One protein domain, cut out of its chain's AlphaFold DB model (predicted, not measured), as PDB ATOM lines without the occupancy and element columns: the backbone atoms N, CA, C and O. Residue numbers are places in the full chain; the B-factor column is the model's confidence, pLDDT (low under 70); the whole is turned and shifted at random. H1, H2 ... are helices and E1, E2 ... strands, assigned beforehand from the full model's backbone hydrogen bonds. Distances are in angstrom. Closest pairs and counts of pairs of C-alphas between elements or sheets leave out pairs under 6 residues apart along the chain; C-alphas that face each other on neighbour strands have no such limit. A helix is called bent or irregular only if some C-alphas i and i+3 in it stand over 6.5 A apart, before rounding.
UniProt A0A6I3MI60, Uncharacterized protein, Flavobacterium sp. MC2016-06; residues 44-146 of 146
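This is residues 44 to 146 of the 146 residues of an uncharacterized protein of Flavobacterium sp. MC2016-06 (UniProt A0A6I3MI60). A five-stranded sheet, folded back on itself like part of a small barrel, makes the body, and a two-stranded hairpin, E6 and E7, reaches away from it as a long arm; the short helix H1 comes between the two along the chain. The folded sheet runs E3, E2, E1, E4, E5, antiparallel throughout, with its edge strands E3 and E5 brought near each other. The printed part has 103 residues, with seven named strands and one named helix in the order E1, E2, E3, E4, E5, H1, E6, E7, and its class is mostly strand. It is loose, with a radius of gyration of the C-alphas of 16.1 A and spans of 50 by 35 by 21 A, the arm adding to the length.

E1, residues 45 to 57, bends by 79 degrees at residue 48. It forms a hairpin with E2, residues 60 to 68, where N 52 and O 64 are 2.9 A apart, within hydrogen-bond range. E2 forms a hairpin with E3, residues 72 to 79, with N 65 and O 75 at 2.9 A; E1, E2 and E3 are a meander, each strand the antiparallel neighbour of the one before. With E4, residues 90 to 96, they make a Greek key, in which the first strand is also the antiparallel neighbour of the fourth; N 47 and O 93 are 2.8 A apart. The pairing is staggered: E1 pairs with E4 over residues 45 to 50 and with E2 over residues 50 to 57. E4 forms a hairpin with E5, residues 99 to 111, with N 104 and O 94 at 2.8 A, and E5 bends by 98 degrees at residue 108. In this folded sheet, bent back on itself into two leaves, E3 and E2 face E4 and E5, with E1 as the hinge; the closest C-alphas of E3 and E5, those of Thr 77 and Ile 105, are 7.2 A apart. H1, residues 115 to 120, only grazes the sheet with residues 117 to 120, and every O i to N i+4 pair inside it is within hydrogen-bond range. E6, residues 125 to 132, and E7, residues 138 to 145, form an antiparallel hairpin with N 128 and O 142 at 2.9 A, and both are apart from E1 to E5.

E1 begins at C-alpha 45, (21.554, 0.779, -27.955), and is 29.0 A long; E2 is 25.9 A and E5 23.7 A. E7, 23.0 A long, ends at C-alpha 145, (34.495, -16.340, -34.100).

The two farthest C-alphas, those of Asn 98 and Val 135, are 53.4 A apart. The printed part has no cut and no long link. Its mean pLDDT is 90.4, and no printed residue is under 70.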
ATOM      1  N   THR A  44      21.720   4.968 -28.640       92.50
ATOM      2  CA  THR A  44      20.990   4.543 -27.436       92.50
ATOM      3  C   THR A  44      21.119   3.059 -27.125       92.50
ATOM      4  O   THR A  44      20.898   2.669 -25.982       92.50
ATOM      5  N   GLU A  45      21.443   2.230 -28.119       94.56
ATOM      6  CA  GLU A  45      21.554   0.779 -27.955       94.56
ATOM      7  C   GLU A  45      23.006   0.313 -28.006       94.56
ATOM      8  O   GLU A  45      23.878   0.994 -28.547       94.56
ATOM      9  N   GLU A  46      23.259  -0.859 -27.422       95.06
ATOM     10  CA  GLU A  46      24.594  -1.433 -27.277       95.06
ATOM     11  C   GLU A  46      24.638  -2.861 -27.828       95.06
ATOM     12  O   GLU A  46      23.704  -3.646 -27.662       95.06
ATOM     13  N   THR A  47      25.752  -3.217 -28.460       95.31
ATOM     14  CA  THR A  47      26.034  -4.571 -28.946       95.31
ATOM     15  C   THR A  47      27.530  -4.873 -28.861       95.31
ATOM     16  O   THR A  47      28.336  -4.046 -28.427       95.31
ATOM     17  N   ILE A  48      27.910  -6.084 -29.255       96.44
ATOM     18  CA  ILE A  48      29.298  -6.530 -29.311       96.44
ATOM     19  C   ILE A  48      29.821  -6.319 -30.732       96.44
ATOM     20  O   ILE A  48      29.281  -6.865 -31.694       96.44
ATOM     21  N   GLY A  49      30.901  -5.553 -30.858       95.94
ATOM     22  CA  GLY A  49      31.661  -5.414 -32.094       95.94
ATOM     23  C   GLY A  49      32.970  -6.181 -32.042       95.94
ATOM     24  O   GLY A  49      33.576  -6.340 -30.984       95.94
ATOM     25  N   PHE A  50      33.428  -6.636 -33.203       96.00
ATOM     26  CA  PHE A  50      34.717  -7.287 -33.379       96.00
ATOM     27  C   PHE A  50      35.639  -6.422 -34.235       96.00
ATOM     28  O   PHE A  50      35.341  -6.125 -35.397       96.00
ATOM     29  N   ALA A  51      36.773  -6.034 -33.661       94.75
ATOM     30  CA  ALA A  51      37.807  -5.266 -34.338       94.75
ATOM     31  C   ALA A  51      38.658  -6.181 -35.228       94.75
ATOM     32  O   ALA A  51      39.208  -7.182 -34.772       94.75
ATOM     33  N   THR A  52      38.769  -5.846 -36.514       92.75
ATOM     34  CA  THR A  52      39.323  -6.763 -37.526       92.75
ATOM     35  C   THR A  52      40.694  -6.389 -38.041       92.75
ATOM     36  O   THR A  52      41.549  -7.258 -38.173       92.75
ATOM     37  N   ARG A  53      40.888  -5.126 -38.412       91.31
ATOM     38  CA  ARG A  53      42.123  -4.650 -39.027       91.31
ATOM     39  C   ARG A  53      42.207  -3.142 -38.934       91.31
ATOM     40  O   ARG A  53      41.187  -2.467 -38.813       91.31
ATOM     41  N   THR A  54      43.416  -2.632 -39.056       91.94
ATOM     42  CA  THR A  54      43.684  -1.211 -39.231       91.94
ATOM     43  C   THR A  54      44.005  -0.934 -40.697       91.94
ATOM     44  O   THR A  54      44.634  -1.742 -41.380       91.94
ATOM     45  N   GLU A  55      43.532   0.195 -41.206       89.94
ATOM     46  CA  GLU A  55      43.821   0.684 -42.552       89.94
ATOM     47  C   GLU A  55      44.345   2.112 -42.453       89.94
ATOM     48  O   GLU A  55      43.752   2.953 -41.781       89.94
ATOM     49  N   TYR A  56      45.459   2.400 -43.119       87.62
ATOM     50  CA  TYR A  56      46.002   3.752 -43.180       87.62
ATOM     51  C   TYR A  56      45.464   4.468 -44.421       87.62
ATOM     52  O   TYR A  56      45.749   4.062 -45.549       87.62
ATOM     53  N   ALA A  57      44.690   5.533 -44.222       84.88
ATOM     54  CA  ALA A  57      44.096   6.330 -45.291       84.88
ATOM     55  C   ALA A  57      44.091   7.814 -44.902       84.88
ATOM     56  O   ALA A  57      43.843   8.162 -43.757       84.88
ATOM     57  N   ASN A  58      44.353   8.720 -45.850       83.50
ATOM     58  CA  ASN A  58      44.296  10.175 -45.620       83.50
ATOM     59  C   ASN A  58      45.138  10.686 -44.435       83.50
ATOM     60  O   ASN A  58      44.754  11.634 -43.754       83.50
ATOM     61  N   LYS A  59      46.312  10.084 -44.215       84.50
ATOM     62  CA  LYS A  59      47.210  10.371 -43.082       84.50
ATOM     63  C   LYS A  59      46.650   9.996 -41.703       84.50
ATOM     64  O   LYS A  59      47.265  10.336 -40.697       84.50
ATOM     65  N   THR A  60      45.529   9.284 -41.653       86.44
ATOM     66  CA  THR A  60      44.907   8.779 -40.429       86.44
ATOM     67  C   THR A  60      44.807   7.260 -40.472       86.44
ATOM     68  O   THR A  60      44.650   6.656 -41.533       86.44
ATOM     69  N   THR A  61      44.903   6.620 -39.311       90.25
ATOM     70  CA  THR A  61      44.652   5.183 -39.201       90.25
ATOM     71  C   THR A  61      43.188   4.967 -38.842       90.25
ATOM     72  O   THR A  61      42.648   5.616 -37.951       90.25
ATOM     73  N   HIS A  62      42.536   4.060 -39.555       91.00
ATOM     74  CA  HIS A  62      41.147   3.689 -39.351       91.00
ATOM     75  C   HIS A  62      41.093   2.248 -38.859       91.00
ATOM     76  O   HIS A  62      41.573   1.334 -39.531       91.00
ATOM     77  N   LEU A  63      40.497   2.026 -37.692       93.62
ATOM     78  CA  LEU A  63      40.175   0.692 -37.213       93.62
ATOM     79  C   LEU A  63      38.864   0.244 -37.855       93.62
ATOM     80  O   LEU A  63      37.820   0.855 -37.634       93.62
ATOM     81  N   LYS A  64      38.916  -0.840 -38.626       94.62
ATOM     82  CA  LYS A  64      37.743  -1.512 -39.184       94.62
ATOM     83  C   LYS A  64      37.196  -2.511 -38.176       94.62
ATOM     84  O   LYS A  64      37.921  -3.394 -37.700       94.62
ATOM     85  N   TYR A  65      35.901  -2.447 -37.927       95.44
ATOM     86  CA  TYR A  65      35.190  -3.395 -37.081       95.44
ATOM     87  C   TYR A  65      33.863  -3.792 -37.717       95.44
ATOM     88  O   TYR A  65      33.408  -3.194 -38.693       95.44
ATOM     89  N   TYR A  66      33.260  -4.848 -37.188       96.12
ATOM     90  CA  TYR A  66      31.902  -5.218 -37.554       96.12
ATOM     91  C   TYR A  66      31.119  -5.707 -36.353       96.12
ATOM     92  O   TYR A  66      31.686  -6.174 -35.367       96.12
ATOM     93  N   PHE A  67      29.808  -5.637 -36.483       96.56
ATOM     94  CA  PHE A  67      28.846  -6.193 -35.546       96.56
ATOM     95  C   PHE A  67      27.640  -6.704 -36.335       96.56
ATOM     96  O   PHE A  67      27.551  -6.491 -37.551       96.56
ATOM     97  N   TYR A  68      26.738  -7.418 -35.665       94.94
ATOM     98  CA  TYR A  68      25.555  -7.975 -36.307       94.94
ATOM     99  C   TYR A  68      24.272  -7.356 -35.758       94.94
ATOM    100  O   TYR A  68      24.025  -7.376 -34.555       94.94
ATOM    101  N   LEU A  69      23.436  -6.863 -36.671       91.19
ATOM    102  CA  LEU A  69      22.041  -6.483 -36.446       91.19
ATOM    103  C   LEU A  69      21.255  -6.839 -37.701       91.19
ATOM    104  O   LEU A  69      21.371  -6.164 -38.719       91.19
ATOM    105  N   ASN A  70      20.498  -7.939 -37.660       85.69
ATOM    106  CA  ASN A  70      19.761  -8.465 -38.821       85.69
ATOM    107  C   ASN A  70      20.626  -8.644 -40.092       85.69
ATOM    108  O   ASN A  70      20.118  -8.660 -41.210       85.69
ATOM    109  N   GLY A  71      21.944  -8.764 -39.923       88.56
ATOM    110  CA  GLY A  71      22.929  -8.677 -40.993       88.56
ATOM    111  C   GLY A  71      24.263  -8.165 -40.460       88.56
ATOM    112  O   GLY A  71      24.350  -7.692 -39.329       88.56
ATOM    113  N   LYS A  72      25.324  -8.306 -41.260       93.25
ATOM    114  CA  LYS A  72      26.660  -7.826 -40.900       93.25
ATOM    115  C   LYS A  72      26.789  -6.347 -41.247       93.25
ATOM    116  O   LYS A  72      26.687  -6.007 -42.422       93.25
ATOM    117  N   ILE A  73      27.105  -5.515 -40.262       94.50
ATOM    118  CA  ILE A  73      27.382  -4.089 -40.458       94.50
ATOM    119  C   ILE A  73      28.891  -3.874 -40.358       94.50
ATOM    120  O   ILE A  73      29.524  -4.328 -39.404       94.50
ATOM    121  N   LEU A  74      29.473  -3.236 -41.374       94.62
ATOM    122  CA  LEU A  74      30.894  -2.897 -41.433       94.62
ATOM    123  C   LEU A  74      31.057  -1.421 -41.112       94.62
ATOM    124  O   LEU A  74      30.465  -0.575 -41.773       94.62
ATOM    125  N   SER A  75      31.898  -1.105 -40.137       94.56
ATOM    126  CA  SER A  75      32.100   0.274 -39.713       94.56
ATOM    127  C   SER A  75      33.562   0.544 -39.407       94.56
ATOM    128  O   SER A  75      34.411  -0.356 -39.373       94.56
ATOM    129  N   GLU A  76      33.879   1.823 -39.261       93.31
ATOM    130  CA  GLU A  76      35.235   2.281 -39.030       93.31
ATOM    131  C   GLU A  76      35.272   3.386 -37.986       93.31
ATOM    132  O   GLU A  76      34.330   4.161 -37.847       93.31
ATOM    133  N   THR A  77      36.376   3.457 -37.251       91.50
ATOM    134  CA  THR A  77      36.664   4.587 -36.372       91.50
ATOM    135  C   THR A  77      38.096   5.045 -36.577       91.50
ATOM    136  O   THR A  77      38.974   4.240 -36.897       91.50
ATOM    137  N   LYS A  78      38.338   6.342 -36.409       89.94
ATOM    138  CA  LYS A  78      39.692   6.894 -36.457       89.94
ATOM    139  C   LYS A  78      40.412   6.541 -35.163       89.94
ATOM    140  O   LYS A  78      39.843   6.684 -34.085       89.94
ATOM    141  N   ILE A  79      41.658   6.109 -35.289       89.25
ATOM    142  CA  ILE A  79      42.544   5.839 -34.161       89.25
ATOM    143  C   ILE A  79      43.874   6.562 -34.358       89.25
ATOM    144  O   ILE A  79      44.339   6.753 -35.488       89.25
ATOM    145  N   ASP A  80      44.488   6.945 -33.245       81.56
ATOM    146  CA  ASP A  80      45.818   7.536 -33.247       81.56
ATOM    147  C   ASP A  80      46.867   6.420 -33.315       81.56
ATOM    148  O   ASP A  80      47.061   5.651 -32.375       81.56
ATOM    149  N   GLY A  81      47.546   6.324 -34.459       75.38
ATOM    150  CA  GLY A  81      48.569   5.308 -34.707       75.38
ATOM    151  C   GLY A  81      48.012   3.940 -35.111       75.38
ATOM    152  O   GLY A  81      46.814   3.747 -35.299       75.38
ATOM    153  N   SER A  82      48.912   2.984 -35.336       71.00
ATOM    154  CA  SER A  82      48.567   1.591 -35.626       71.00
ATOM    155  C   SER A  82      48.780   0.750 -34.372       71.00
ATOM    156  O   SER A  82      49.831   0.134 -34.201       71.00
ATOM    157  N   ASP A  83      47.799   0.754 -33.476       76.31
ATOM    158  CA  ASP A  83      47.837  -0.129 -32.318       76.31
ATOM    159  C   ASP A  83      47.309  -1.519 -32.704       76.31
ATOM    160  O   ASP A  83      46.101  -1.774 -32.742       76.31
ATOM    161  N   GLU A  84      48.233  -2.431 -33.017       77.69
ATOM    162  CA  GLU A  84      47.913  -3.836 -33.299       77.69
ATOM    163  C   GLU A  84      47.218  -4.518 -32.118       77.69
ATOM    164  O   GLU A  84      46.487  -5.492 -32.313       77.69
ATOM    165  N   THR A  85      47.376  -3.995 -30.897       85.12
ATOM    166  CA  THR A  85      46.700  -4.557 -29.736       85.12
ATOM    167  C   THR A  85      45.189  -4.374 -29.805       85.12
ATOM    168  O   THR A  85      44.492  -5.089 -29.096       85.12
ATOM    169  N   LEU A  86      44.648  -3.497 -30.653       88.12
ATOM    170  CA  LEU A  86      43.200  -3.330 -30.812       88.12
ATOM    171  C   LEU A  86      42.567  -4.402 -31.714       88.12
ATOM    172  O   LEU A  86      41.351  -4.580 -31.715       88.12
ATOM    173  N   ILE A  87      43.374  -5.122 -32.492       91.50
ATOM    174  CA  ILE A  87      42.900  -6.073 -33.498       91.50
ATOM    175  C   ILE A  87      42.539  -7.421 -32.849       91.50
ATOM    176  O   ILE A  87      43.138  -7.844 -31.862       91.50
ATOM    177  N   ASN A  88      41.565  -8.131 -33.432       91.00
ATOM    178  CA  ASN A  88      41.083  -9.447 -32.995       91.00
ATOM    179  C   ASN A  88      40.503  -9.467 -31.574       91.00
ATOM    180  O   ASN A  88      40.534 -10.492 -30.889       91.00
ATOM    181  N   LYS A  89      39.955  -8.336 -31.134       93.50
ATOM    182  CA  LYS A  89      39.313  -8.181 -29.830       93.50
ATOM    183  C   LYS A  89      37.854  -7.773 -29.991       93.50
ATOM    184  O   LYS A  89      37.452  -7.199 -31.007       93.50
ATOM    185  N   PHE A  90      37.073  -8.095 -28.966       95.56
ATOM    186  CA  PHE A  90      35.689  -7.670 -28.851       95.56
ATOM    187  C   PHE A  90      35.603  -6.399 -28.019       95.56
ATOM    188  O   PHE A  90      36.305  -6.254 -27.019       95.56
ATOM    189  N   TYR A  91      34.718  -5.507 -28.429       95.94
ATOM    190  CA  TYR A  91      34.469  -4.231 -27.776       95.94
ATOM    191  C   TYR A  91      32.977  -3.960 -27.749       95.94
ATOM    192  O   TYR A  91      32.208  -4.533 -28.530       95.94
ATOM    193  N   LYS A  92      32.570  -3.055 -26.869       96.44
ATOM    194  CA  LYS A  92      31.219  -2.515 -26.912       96.44
ATOM    195  C   LYS A  92      31.066  -1.603 -28.129       96.44
ATOM    196  O   LYS A  92      31.933  -0.778 -28.408       96.44
ATOM    197  N   VAL A  93      29.947  -1.734 -28.829       95.94
ATOM    198  CA  VAL A  93      29.524  -0.821 -29.894       95.94
ATOM    199  C   VAL A  93      28.208  -0.196 -29.483       95.94
ATOM    200  O   VAL A  93      27.278  -0.913 -29.121       95.94
ATOM    201  N   LYS A  94      28.128   1.129 -29.556       95.88
ATOM    202  CA  LYS A  94      26.883   1.876 -29.403       95.88
ATOM    203  C   LYS A  94      26.360   2.247 -30.777       95.88
ATOM    204  O   LYS A  94      27.136   2.696 -31.614       95.88
ATOM    205  N   TYR A  95      25.070   2.068 -31.020       95.25
ATOM    206  CA  TYR A  95      24.470   2.356 -32.321       95.25
ATOM    207  C   TYR A  95      23.109   3.032 -32.177       95.25
ATOM    208  O   TYR A  95      22.451   2.962 -31.135       95.25
ATOM    209  N   ASN A  96      22.694   3.714 -33.241       94.62
ATOM    210  CA  ASN A  96      21.349   4.255 -33.362       94.62
ATOM    211  C   ASN A  96      20.397   3.151 -33.861       94.62
ATOM    212  O   ASN A  96      20.572   2.673 -34.983       94.62
ATOM    213  N   PRO A  97      19.362   2.756 -33.099       91.94
ATOM    214  CA  PRO A  97      18.448   1.685 -33.508       91.94
ATOM    215  C   PRO A  97      17.656   1.997 -34.783       91.94
ATOM    216  O   PRO A  97      17.254   1.082 -35.497       91.94
ATOM    217  N   ASN A  98      17.453   3.280 -35.099       92.75
ATOM    218  CA  ASN A  98      16.762   3.700 -36.321       92.75
ATOM    219  C   ASN A  98      17.695   3.753 -37.540       92.75
ATOM    220  O   ASN A  98      17.221   3.723 -38.672       92.75
ATOM    221  N   ASN A  99      19.007   3.870 -37.317       92.12
ATOM    222  CA  ASN A  99      20.022   3.905 -38.366       92.12
ATOM    223  C   ASN A  99      21.336   3.282 -37.859       92.12
ATOM    224  O   ASN A  99      22.226   4.015 -37.433       92.12
ATOM    225  N   PRO A 100      21.477   1.946 -37.894       91.44
ATOM    226  CA  PRO A 100      22.639   1.260 -37.332       91.44
ATOM    227  C   PRO A 100      23.998   1.615 -37.951       91.44
ATOM    228  O   PRO A 100      25.028   1.365 -37.333       91.44
ATOM    229  N   GLU A 101      24.022   2.213 -39.145       90.88
ATOM    230  CA  GLU A 101      25.242   2.764 -39.759       90.88
ATOM    231  C   GLU A 101      25.796   3.964 -38.965       90.88
ATOM    232  O   GLU A 101      26.990   4.255 -39.017       90.88
ATOM    233  N   GLU A 102      24.954   4.643 -38.177       92.56
ATOM    234  CA  GLU A 102      25.407   5.553 -37.123       92.56
ATOM    235  C   GLU A 102      25.777   4.736 -35.884       92.56
ATOM    236  O   GLU A 102      24.918   4.358 -35.080       92.56
ATOM    237  N   ASN A 103      27.072   4.469 -35.732       95.00
ATOM    238  CA  ASN A 103      27.606   3.706 -34.614       95.00
ATOM    239  C   ASN A 103      28.992   4.194 -34.164       95.00
ATOM    240  O   ASN A 103      29.688   4.918 -34.875       95.00
ATOM    241  N   GLU A 104      29.363   3.816 -32.943       94.25
ATOM    242  CA  GLU A 104      30.636   4.136 -32.304       94.25
ATOM    243  C   GLU A 104      31.124   2.922 -31.503       94.25
ATOM    244  O   GLU A 104      30.425   2.408 -30.625       94.25
ATOM    245  N   ILE A 105      32.340   2.460 -31.792       94.62
ATOM    246  CA  ILE A 105      33.038   1.451 -30.991       94.62
ATOM    247  C   ILE A 105      33.736   2.112 -29.797       94.62
ATOM    248  O   ILE A 105      34.460   3.095 -29.947       94.62
ATOM    249  N   VAL A 106      33.539   1.554 -28.604       93.44
ATOM    250  CA  VAL A 106      34.122   2.050 -27.353       93.44
ATOM    251  C   VAL A 106      35.411   1.277 -27.069       93.44
ATOM    252  O   VAL A 106      35.383   0.183 -26.507       93.44
ATOM    253  N   LEU A 107      36.549   1.832 -27.494       90.88
ATOM    254  CA  LEU A 107      37.855   1.156 -27.433       90.88
ATOM    255  C   LEU A 107      38.404   0.992 -26.009       90.88
ATOM    256  O   LEU A 107      39.141   0.042 -25.749       90.88
ATOM    257  N   ASP A 108      37.998   1.864 -25.085       87.62
ATOM    258  CA  ASP A 108      38.373   1.775 -23.668       87.62
ATOM    259  C   ASP A 108      37.695   0.583 -22.963       87.62
ATOM    260  O   ASP A 108      38.182   0.084 -21.949       87.62
ATOM    261  N   GLU A 109      36.589   0.078 -23.521       84.94
ATOM    262  CA  GLU A 109      35.802  -1.029 -22.974       84.94
ATOM    263  C   GLU A 109      36.055  -2.325 -23.764       84.94
ATOM    264  O   GLU A 109      35.192  -2.818 -24.501       84.94
ATOM    265  N   LYS A 110      37.253  -2.910 -23.604       91.62
ATOM    266  CA  LYS A 110      37.531  -4.270 -24.103       91.62
ATOM    267  C   LYS A 110      36.593  -5.268 -23.416       91.62
ATOM    268  O   LYS A 110      36.524  -5.326 -22.191       91.62
ATOM    269  N   LEU A 111      35.943  -6.112 -24.211       92.75
ATOM    270  CA  LEU A 111      35.077  -7.184 -23.738       92.75
ATOM    271  C   LEU A 111      35.758  -8.552 -23.871       92.75
ATOM    272  O   LEU A 111      36.458  -8.836 -24.846       92.75
ATOM    273  N   GLU A 112      35.470  -9.436 -22.916       93.25
ATOM    274  CA  GLU A 112      35.767 -10.872 -22.988       93.25
ATOM    275  C   GLU A 112      34.452 -11.661 -22.902       93.25
ATOM    276  O   GLU A 112      34.156 -12.284 -21.882       93.25
ATOM    277  N   PRO A 113      33.597 -11.563 -23.937       91.75
ATOM    278  CA  PRO A 113      32.264 -12.141 -23.892       91.75
ATOM    279  C   PRO A 113      32.325 -13.669 -23.916       91.75
ATOM    280  O   PRO A 113      33.127 -14.276 -24.634       91.75
ATOM    281  N   ASP A 114      31.428 -14.302 -23.161       93.00
ATOM    282  CA  ASP A 114      31.241 -15.742 -23.245       93.00
ATOM    283  C   ASP A 114      30.621 -16.155 -24.596       93.00
ATOM    284  O   ASP A 114      30.123 -15.347 -25.388       93.00
ATOM    285  N   SER A 115      30.644 -17.461 -24.871       91.44
ATOM    286  CA  SER A 115      30.132 -18.000 -26.137       91.44
ATOM    287  C   SER A 115      28.634 -17.737 -26.337       91.44
ATOM    288  O   SER A 115      28.191 -17.615 -27.474       91.44
ATOM    289  N   ILE A 116      27.853 -17.644 -25.255       93.62
ATOM    290  CA  ILE A 116      26.401 -17.421 -25.316       93.62
ATOM    291  C   ILE A 116      26.122 -15.974 -25.725       93.62
ATOM    292  O   ILE A 116      25.275 -15.721 -26.577       93.62
ATOM    293  N   SER A 117      26.859 -15.034 -25.145       94.00
ATOM    294  CA  SER A 117      26.785 -13.603 -25.419       94.00
ATOM    295  C   SER A 117      27.181 -13.306 -26.859       94.00
ATOM    296  O   SER A 117      26.489 -12.554 -27.541       94.00
ATOM    297  N   LEU A 118      28.227 -13.969 -27.361       94.38
ATOM    298  CA  LEU A 118      28.636 -13.872 -28.763       94.38
ATOM    299  C   LEU A 118      27.554 -14.385 -29.719       94.38
ATOM    300  O   LEU A 118      27.218 -13.694 -30.676       94.38
ATOM    301  N   VAL A 119      26.957 -15.545 -29.435       93.75
ATOM    302  CA  VAL A 119      25.863 -16.088 -30.259       93.75
ATOM    303  C   VAL A 119      24.633 -15.179 -30.229       93.75
ATOM    304  O   VAL A 119      24.040 -14.924 -31.275       93.75
ATOM    305  N   LYS A 120      24.271 -14.634 -29.061       93.00
ATOM    306  CA  LYS A 120      23.180 -13.651 -28.940       93.00
ATOM    307  C   LYS A 120      23.459 -12.374 -29.731       93.00
ATOM    308  O   LYS A 120      22.538 -11.825 -30.321       93.00
ATOM    309  N   ALA A 121      24.717 -11.944 -29.782       92.88
ATOM    310  CA  ALA A 121      25.164 -10.814 -30.591       92.88
ATOM    311  C   ALA A 121      25.333 -11.156 -32.086       92.88
ATOM    312  O   ALA A 121      25.872 -10.347 -32.833       92.88
ATOM    313  N   GLY A 122      24.898 -12.341 -32.532       93.06
ATOM    314  CA  GLY A 122      24.891 -12.748 -33.939       93.06
ATOM    315  C   GLY A 122      26.190 -13.378 -34.445       93.06
ATOM    316  O   GLY A 122      26.263 -13.745 -35.616       93.06
ATOM    317  N   PHE A 123      27.199 -13.552 -33.589       94.12
ATOM    318  CA  PHE A 123      28.444 -14.211 -33.974       94.12
ATOM    319  C   PHE A 123      28.285 -15.726 -34.040       94.12
ATOM    320  O   PHE A 123      27.593 -16.367 -33.248       94.12
ATOM    321  N   THR A 124      29.028 -16.322 -34.959       92.00
ATOM    322  CA  THR A 124      29.067 -17.762 -35.183       92.00
ATOM    323  C   THR A 124      30.474 -18.294 -34.970       92.00
ATOM    324  O   THR A 124      31.477 -17.662 -35.311       92.00
ATOM    325  N   LYS A 125      30.575 -19.492 -34.394       89.75
ATOM    326  CA  LYS A 125      31.863 -20.162 -34.219       89.75
ATOM    327  C   LYS A 125      32.121 -21.059 -35.421       89.75
ATOM    328  O   LYS A 125      31.452 -22.072 -35.598       89.75
ATOM    329  N   THR A 126      33.088 -20.687 -36.252       88.19
ATOM    330  CA  THR A 126      33.464 -21.460 -37.441       88.19
ATOM    331  C   THR A 126      34.672 -22.339 -37.131       88.19
ATOM    332  O   THR A 126      35.677 -21.856 -36.599       88.19
ATOM    333  N   LYS A 127      34.582 -23.625 -37.481       90.94
ATOM    334  CA  LYS A 127      35.707 -24.565 -37.431       90.94
ATOM    335  C   LYS A 127      36.558 -24.442 -38.691       90.94
ATOM    336  O   LYS A 127      36.027 -24.229 -39.779       90.94
ATOM    337  N   TYR A 128      37.867 -24.578 -38.548       89.38
ATOM    338  CA  TYR A 128      38.800 -24.648 -39.666       89.38
ATOM    339  C   TYR A 128      39.909 -25.647 -39.351       89.38
ATOM    340  O   TYR A 128      40.153 -25.956 -38.188       89.38
ATOM    341  N   TYR A 129      40.561 -26.164 -40.385       90.25
ATOM    342  CA  TYR A 129      41.542 -27.234 -40.249       90.25
ATOM    343  C   TYR A 129      42.878 -26.790 -40.837       90.25
ATOM    344  O   TYR A 129      42.913 -26.271 -41.952       90.25
ATOM    345  N   ILE A 130      43.966 -26.992 -40.094       90.81
ATOM    346  CA  ILE A 130      45.335 -26.775 -40.577       90.81
ATOM    347  C   ILE A 130      46.012 -28.138 -40.685       90.81
ATOM    348  O   ILE A 130      45.971 -28.921 -39.739       90.81
ATOM    349  N   TYR A 131      46.616 -28.436 -41.833       89.44
ATOM    350  CA  TYR A 131      47.391 -29.663 -42.001       89.44
ATOM    351  C   TYR A 131      48.766 -29.518 -41.342       89.44
ATOM    352  O   TYR A 131      49.559 -28.664 -41.740       89.44
ATOM    353  N   ASP A 132      49.052 -30.356 -40.349       88.25
ATOM    354  CA  ASP A 132      50.366 -30.452 -39.724       88.25
ATOM    355  C   ASP A 132      51.211 -31.503 -40.452       88.25
ATOM    356  O   ASP A 132      51.113 -32.705 -40.199       88.25
ATOM    357  N   ALA A 133      52.043 -31.023 -41.376       82.62
ATOM    358  CA  ALA A 133      52.955 -31.847 -42.162       82.62
ATOM    359  C   ALA A 133      54.229 -32.267 -41.402       82.62
ATOM    360  O   ALA A 133      55.011 -33.047 -41.940       82.62
ATOM    361  N   GLY A 134      54.475 -31.725 -40.203       77.19
ATOM    362  CA  GLY A 134      55.763 -31.847 -39.516       77.19
ATOM    363  C   GLY A 134      55.787 -32.863 -38.377       77.19
ATOM    364  O   GLY A 134      56.828 -33.473 -38.145       77.19
ATOM    365  N   VAL A 135      54.670 -33.048 -37.663       75.56
ATOM    366  CA  VAL A 135      54.642 -33.896 -36.456       75.56
ATOM    367  C   VAL A 135      53.599 -35.001 -36.559       75.56
ATOM    368  O   VAL A 135      53.904 -36.166 -36.314       75.56
ATOM    369  N   THR A 136      52.362 -34.657 -36.913       83.69
ATOM    370  CA  THR A 136      51.239 -35.603 -36.825       83.69
ATOM    371  C   THR A 136      50.743 -36.136 -38.168       83.69
ATOM    372  O   THR A 136      50.028 -37.141 -38.167       83.69
ATOM    373  N   CYS A 137      51.105 -35.505 -39.294       84.38
ATOM    374  CA  CYS A 137      50.574 -35.792 -40.638       84.38
ATOM    375  C   CYS A 137      49.034 -35.807 -40.669       84.38
ATOM    376  O   CYS A 137      48.411 -36.635 -41.338       84.38
ATOM    377  N   LYS A 138      48.407 -34.921 -39.885       89.62
ATOM    378  CA  LYS A 138      46.953 -34.854 -39.694       89.62
ATOM    379  C   LYS A 138      46.453 -33.419 -39.781       89.62
ATOM    380  O   LYS A 138      47.186 -32.457 -39.571       89.62
ATOM    381  N   TYR A 139      45.162 -33.293 -40.067       88.12
ATOM    382  CA  TYR A 139      44.447 -32.031 -39.940       88.12
ATOM    383  C   TYR A 139      44.137 -31.752 -38.469       88.12
ATOM    384  O   TYR A 139      43.434 -32.528 -37.820       88.12
ATOM    385  N   ILE A 140      44.647 -30.634 -37.962       89.81
ATOM    386  CA  ILE A 140      44.369 -30.123 -36.624       89.81
ATOM    387  C   ILE A 140      43.154 -29.203 -36.711       89.81
ATOM    388  O   ILE A 140      43.128 -28.264 -37.510       89.81
ATOM    389  N   GLU A 141      42.134 -29.494 -35.905       91.19
ATOM    390  CA  GLU A 141      40.932 -28.669 -35.808       91.19
ATOM    391  C   GLU A 141      41.202 -27.420 -34.963       91.19
ATOM    392  O   GLU A 141      41.656 -27.495 -33.823       91.19
ATOM    393  N   HIS A 142      40.839 -26.269 -35.510       89.12
ATOM    394  CA  HIS A 142      40.818 -24.985 -34.833       89.12
ATOM    395  C   HIS A 142      39.426 -24.357 -34.946       89.12
ATOM    396  O   HIS A 142      38.593 -24.747 -35.765       89.12
ATOM    397  N   SER A 143      39.160 -23.338 -34.131       85.88
ATOM    398  CA  SER A 143      37.913 -22.578 -34.208       85.88
ATOM    399  C   SER A 143      38.161 -21.084 -34.052       85.88
ATOM    400  O   SER A 143      39.097 -20.672 -33.370       85.88
ATOM    401  N   LYS A 144      37.334 -20.273 -34.713       86.06
ATOM    402  CA  LYS A 144      37.347 -18.812 -34.587       86.06
ATOM    403  C   LYS A 144      35.932 -18.246 -34.643       86.06
ATOM    404  O   LYS A 144      35.047 -18.846 -35.254       86.06
ATOM    405  N   TRP A 145      35.741 -17.094 -34.017       88.12
ATOM    406  CA  TRP A 145      34.495 -16.340 -34.100       88.12
ATOM    407  C   TRP A 145      34.433 -15.551 -35.407       88.12
ATOM    408  O   TRP A 145      35.448 -15.015 -35.861       88.12
ATOM    409  N   LYS A 146      33.255 -15.529 -36.024       82.19
ATOM    410  CA  LYS A 146      32.954 -14.788 -37.244       82.19
ATOM    411  C   LYS A 146      31.549 -14.223 -37.181       82.19
ATOM    412  O   LYS A 146      30.640 -14.945 -36.718       82.19
TER     413      LYS A 146